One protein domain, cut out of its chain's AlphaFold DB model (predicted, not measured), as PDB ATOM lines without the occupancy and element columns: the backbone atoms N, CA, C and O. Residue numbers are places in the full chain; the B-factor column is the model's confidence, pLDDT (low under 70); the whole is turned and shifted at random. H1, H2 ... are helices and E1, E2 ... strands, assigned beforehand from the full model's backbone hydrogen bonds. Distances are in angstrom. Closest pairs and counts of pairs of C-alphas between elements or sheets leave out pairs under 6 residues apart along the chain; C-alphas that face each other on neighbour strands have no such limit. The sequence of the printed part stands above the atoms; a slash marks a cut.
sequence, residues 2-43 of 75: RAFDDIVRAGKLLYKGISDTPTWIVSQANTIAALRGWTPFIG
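Overview. This is residues 2 to 43 of the 75 residues of the protein "Aldo_ket_red domain-containing protein" of Chroococcidiopsis cubana SAG 39.79 (UniProt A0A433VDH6). Picture a small, loosely drawn ring: the short helix H1, an extended stretch holding the strand E1, and the longer helix H2 follow one another round its rim. The unnamed tail, residues 37 to 43, folds back from the end of H2 between the two helices toward E1, while residues 20 to 25 stick out at one corner. The printed part has 42 residues, with two named helices and one named strand in the order H1, E1, H2; its class is mostly helix. The whole is compact, with a radius of gyration of the C-alphas of 10.2 A, and spans 28 by 22 by 14 A.

Along the chain. Find C-alpha 2 at (484.152, 306.069, 357.897); from there H1 runs through residues 2 to 9, 10.5 A from first to last C-alpha. Go on to residues 17 to 19 for E1, which is 7.0 A long and begins at C-alpha 17, (471.865, 300.748, 351.794). H2 holds residues 23 to 36, is 19.9 A long and ends at C-alpha 36, (484.210, 301.144, 365.685).

Arrangement. Compare H1 with H2 and you will find them only just apart, their closest C-alphas 8.5 A from each other. H1 and E1 are apart. E1 and H2 are joined by a tight link of 3 residues, yet are only just apart, with closest C-alphas at 8.2 A. E1 pairs with no named strand. In H1 and H2 every O i to N i+4 pair is within hydrogen-bond range.

Size, cuts and confidence. Look to Gly 11 and Trp 24 for the two C-alphas farthest apart, at 28.2 A. The printed part has no cut, and neither link is long. The mean pLDDT of the printed part is 97.3, and no printed residue is under 70.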
ATOM      1  N   ARG A   2     484.002 304.754 357.234       97.38
ATOM      2  CA  ARG A   2     484.152 306.069 357.897       97.38
ATOM      3  C   ARG A   2     483.429 307.224 357.191       97.38
ATOM      4  O   ARG A   2     482.613 307.881 357.812       97.38
ATOM      5  N   ALA A   3     483.658 307.406 355.890       97.31
ATOM      6  CA  ALA A   3     483.018 308.484 355.128       97.31
ATOM      7  C   ALA A   3     481.479 308.436 355.208       97.31
ATOM      8  O   ALA A   3     480.822 309.450 355.412       97.31
ATOM      9  N   PHE A   4     480.909 307.233 355.117       97.19
ATOM     10  CA  PHE A   4     479.477 306.994 355.286       97.19
ATOM     11  C   PHE A   4     478.962 307.348 356.688       97.19
ATOM     12  O   PHE A   4     477.833 307.790 356.846       97.19
ATOM     13  N   ASP A   5     479.757 307.087 357.715       97.94
ATOM     14  CA  ASP A   5     479.423 307.413 359.098       97.94
ATOM     15  C   ASP A   5     479.497 308.929 359.351       97.94
ATOM     16  O   ASP A   5     478.602 309.493 359.977       97.94
ATOM     17  N   ASP A   6     480.484 309.613 358.766       98.06
ATOM     18  CA  ASP A   6     480.607 311.072 358.842       98.06
ATOM     19  C   ASP A   6     479.392 311.783 358.219       98.06
ATOM     20  O   ASP A   6     478.858 312.721 358.811       98.06
ATOM     21  N   ILE A   7     478.892 311.320 357.066       98.06
ATOM     22  CA  ILE A   7     477.704 311.928 356.437       98.06
ATOM     23  C   ILE A   7     476.399 311.637 357.189       98.06
ATOM     24  O   ILE A   7     475.507 312.487 357.187       98.06
ATOM     25  N   VAL A   8     476.290 310.484 357.865       97.94
ATOM     26  CA  VAL A   8     475.151 310.188 358.752       97.94
ATOM     27  C   VAL A   8     475.181 311.116 359.962       97.94
ATOM     28  O   VAL A   8     474.178 311.752 360.274       97.94
ATOM     29  N   ARG A   9     476.345 311.279 360.604       97.19
ATOM     30  CA  ARG A   9     476.510 312.215 361.730       97.19
ATOM     31  C   ARG A   9     476.275 313.669 361.339       97.19
ATOM     32  O   ARG A   9     475.775 314.439 362.148       97.19
ATOM     33  N   ALA A  10     476.591 314.033 360.100       98.38
ATOM     34  CA  ALA A  10     476.273 315.346 359.549       98.38
ATOM     35  C   ALA A  10     474.773 315.538 359.235       98.38
ATOM     36  O   ALA A  10     474.402 316.599 358.739       98.38
ATOM     37  N   GLY A  11     473.921 314.528 359.453       97.94
ATOM     38  CA  GLY A  11     472.482 314.587 359.176       97.94
ATOM     39  C   GLY A  11     472.126 314.571 357.688       97.94
ATOM     40  O   GLY A  11     470.975 314.799 357.330       97.94
ATOM     41  N   LYS A  12     473.097 314.306 356.805       98.19
ATOM     42  CA  LYS A  12     472.899 314.292 355.344       98.19
ATOM     43  C   LYS A  12     472.373 312.954 354.838       98.19
ATOM     44  O   LYS A  12     471.927 312.860 353.699       98.19
ATOM     45  N   LEU A  13     472.464 311.922 355.670       96.06
ATOM     46  CA  LEU A  13     471.994 310.584 355.369       96.06
ATOM     47  C   LEU A  13     471.320 309.997 356.603       96.06
ATOM     48  O   LEU A  13     471.925 309.946 357.669       96.06
ATOM     49  N   LEU A  14     470.079 309.538 356.450       95.00
ATOM     50  CA  LEU A  14     469.342 308.897 357.540       95.00
ATOM     51  C   LEU A  14     469.772 307.436 357.710       95.00
ATOM     52  O   LEU A  14     470.054 306.990 358.818       95.00
ATOM     53  N   TYR A  15     469.873 306.706 356.596       95.31
ATOM     54  CA  TYR A  15     470.159 305.274 356.577       95.31
ATOM     55  C   TYR A  15     471.047 304.891 355.401       95.31
ATOM     56  O   TYR A  15     471.105 305.592 354.392       95.31
ATOM     57  N   LYS A  16     471.731 303.753 355.525       95.50
ATOM     58  CA  LYS A  16     472.671 303.258 354.519       95.50
ATOM     59  C   LYS A  16     472.191 301.947 353.926       95.50
ATOM     60  O   LYS A  16     472.018 300.972 354.661       95.50
ATOM     61  N   GLY A  17     472.043 301.943 352.608       96.06
ATOM     62  CA  GLY A  17     471.865 300.748 351.794       96.06
ATOM     63  C   GLY A  17     473.127 300.420 350.996       96.06
ATOM     64  O   GLY A  17     474.017 301.262 350.856       96.06
ATOM     65  N   ILE A  18     473.194 299.200 350.478       96.56
ATOM     66  CA  ILE A  18     474.221 298.736 349.541       96.56
ATOM     67  C   ILE A  18     473.568 297.805 348.508       96.56
ATOM     68  O   ILE A  18     472.614 297.121 348.865       96.56
ATOM     69  N   SER A  19     474.034 297.778 347.255       95.38
ATOM     70  CA  SER A  19     473.517 296.860 346.219       95.38
ATOM     71  C   SER A  19     474.604 295.941 345.679       95.38
ATOM     72  O   SER A  19     475.788 296.280 345.761       95.38
ATOM     73  N   ASP A  20     474.195 294.773 345.176       90.19
ATOM     74  CA  ASP A  20     474.986 293.861 344.325       90.19
ATOM     75  C   ASP A  20     476.409 293.588 344.822       90.19
ATOM     76  O   ASP A  20     477.363 293.392 344.068       90.19
ATOM     77  N   THR A  21     476.563 293.593 346.142       95.50
ATOM     78  CA  THR A  21     477.861 293.513 346.793       95.50
ATOM     79  C   THR A  21     478.050 292.115 347.369       95.50
ATOM     80  O   THR A  21     477.165 291.620 348.072       95.50
ATOM     81  N   PRO A  22     479.214 291.474 347.149       96.62
ATOM     82  CA  PRO A  22     479.527 290.185 347.746       96.62
ATOM     83  C   PRO A  22     479.310 290.153 349.262       96.62
ATOM     84  O   PRO A  22     479.693 291.068 349.996       96.62
ATOM     85  N   THR A  23     478.756 289.047 349.751       97.56
ATOM     86  CA  THR A  23     478.364 288.875 351.158       97.56
ATOM     87  C   THR A  23     479.502 289.092 352.144       97.56
ATOM     88  O   THR A  23     479.294 289.691 353.200       97.56
ATOM     89  N   TRP A  24     480.713 288.653 351.797       97.88
ATOM     90  CA  TRP A  24     481.897 288.814 352.639       97.88
ATOM     91  C   TRP A  24     482.294 290.286 352.813       97.88
ATOM     92  O   TRP A  24     482.741 290.661 353.895       97.88
ATOM     93  N   ILE A  25     482.059 291.139 351.807       98.31
ATOM     94  CA  ILE A  25     482.314 292.583 351.906       98.31
ATOM     95  C   ILE A  25     481.312 293.218 352.867       98.31
ATOM     96  O   ILE A  25     481.716 293.937 353.780       98.31
ATOM     97  N   VAL A  26     480.016 292.931 352.704       98.12
ATOM     98  CA  VAL A  26     478.964 293.476 353.584       98.12
ATOM     99  C   VAL A  26     479.190 293.029 355.030       98.12
ATOM    100  O   VAL A  26     479.174 293.851 355.948       98.12
ATOM    101  N   SER A  27     479.498 291.745 355.224       98.38
ATOM    102  CA  SER A  27     479.779 291.158 356.539       98.38
ATOM    103  C   SER A  27     480.993 291.811 357.202       98.38
ATOM    104  O   SER A  27     480.933 292.212 358.366       98.38
ATOM    105  N   GLN A  28     482.093 291.978 356.460       98.62
ATOM    106  CA  GLN A  28     483.295 292.643 356.963       98.62
ATOM    107  C   GLN A  28     483.018 294.115 357.299       98.62
ATOM    108  O   GLN A  28     483.428 294.597 358.356       98.62
ATOM    109  N   ALA A  29     482.290 294.827 356.437       98.38
ATOM    110  CA  ALA A  29     481.969 296.233 356.633       98.38
ATOM    111  C   ALA A  29     481.110 296.458 357.887       98.38
ATOM    112  O   ALA A  29     481.436 297.332 358.695       98.38
ATOM    113  N   ASN A  30     480.062 295.653 358.083       98.38
ATOM    114  CA  ASN A  30     479.210 295.735 359.269       98.38
ATOM    115  C   ASN A  30     479.933 295.279 360.543       98.38
ATOM    116  O   ASN A  30     479.746 295.892 361.592       98.38
ATOM    117  N   THR A  31     480.834 294.298 360.453       98.44
ATOM    118  CA  THR A  31     481.698 293.911 361.581       98.44
ATOM    119  C   THR A  31     482.610 295.066 362.005       98.44
ATOM    120  O   THR A  31     482.685 295.403 363.185       98.44
ATOM    121  N   ILE A  32     483.261 295.738 361.049       98.38
ATOM    122  CA  ILE A  32     484.083 296.925 361.331       98.38
ATOM    123  C   ILE A  32     483.230 298.045 361.930       98.38
ATOM    124  O   ILE A  32     483.677 298.718 362.859       98.38
ATOM    125  N   ALA A  33     482.015 298.254 361.416       98.19
ATOM    126  CA  ALA A  33     481.114 299.275 361.932       98.19
ATOM    127  C   ALA A  33     480.747 299.019 363.399       98.19
ATOM    128  O   ALA A  33     480.892 299.925 364.219       98.19
ATOM    129  N   ALA A  34     480.393 297.778 363.744       97.94
ATOM    130  CA  ALA A  34     480.124 297.372 365.120       97.94
ATOM    131  C   ALA A  34     481.337 297.607 366.037       97.94
ATOM    132  O   ALA A  34     481.205 298.227 367.088       97.94
ATOM    133  N   LEU A  35     482.538 297.199 365.607       98.50
ATOM    134  CA  LEU A  35     483.773 297.367 366.387       98.50
ATOM    135  C   LEU A  35     484.189 298.832 366.585       98.50
ATOM    136  O   LEU A  35     484.875 299.156 367.551       98.50
ATOM    137  N   ARG A  36     483.826 299.723 365.658       98.12
ATOM    138  CA  ARG A  36     484.210 301.144 365.685       98.12
ATOM    139  C   ARG A  36     483.104 302.068 366.198       98.12
ATOM    140  O   ARG A  36     483.329 303.275 366.252       98.12
ATOM    141  N   GLY A  37     481.929 301.535 366.537       97.81
ATOM    142  CA  GLY A  37     480.754 302.346 366.875       97.81
ATOM    143  C   GLY A  37     480.311 303.250 365.717       97.81
ATOM    144  O   GLY A  37     479.907 304.393 365.932       97.81
ATOM    145  N   TRP A  38     480.472 302.779 364.480       98.19
ATOM    146  CA  TRP A  38     480.002 303.469 363.279       98.19
ATOM    147  C   TRP A  38     478.637 302.937 362.869       98.19
ATOM    148  O   TRP A  38     478.311 301.776 363.117       98.19
ATOM    149  N   THR A  39     477.859 303.761 362.174       98.00
ATOM    150  CA  THR A  39     476.568 303.331 361.627       98.00
ATOM    151  C   THR A  39     476.775 302.113 360.700       98.00
ATOM    152  O   THR A  39     477.670 302.162 359.849       98.00
ATOM    153  N   PRO A  40     476.006 301.015 360.806       97.88
ATOM    154  CA  PRO A  40     476.099 299.873 359.887       97.88
ATOM    155  C   PRO A  40     475.304 300.110 358.589       97.88
ATOM    156  O   PRO A  40     474.602 301.113 358.451       97.88
ATOM    157  N   PHE A  41     475.426 299.206 357.614       98.12
ATOM    158  CA  PHE A  41     474.424 299.061 356.553       98.12
ATOM    159  C   PHE A  41     473.178 298.382 357.116       98.12
ATOM    160  O   PHE A  41     473.305 297.406 357.856       98.12
ATOM    161  N   ILE A  42     472.003 298.885 356.737       98.00
ATOM    162  CA  ILE A  42     470.709 298.339 357.173       98.00
ATOM    163  C   ILE A  42     469.805 297.914 356.012       98.00
ATOM    164  O   ILE A  42     468.775 297.295 356.252       98.00
ATOM    165  N   GLY A  43     470.183 298.231 354.771       97.25
ATOM    166  CA  GLY A  43     469.481 297.803 353.564       97.25
ATOM    167  C   GLY A  43     470.431 297.130 352.578       97.25
ATOM    168  O   GLY A  43     471.567 297.577 352.408       97.25
TER     169      GLY A  43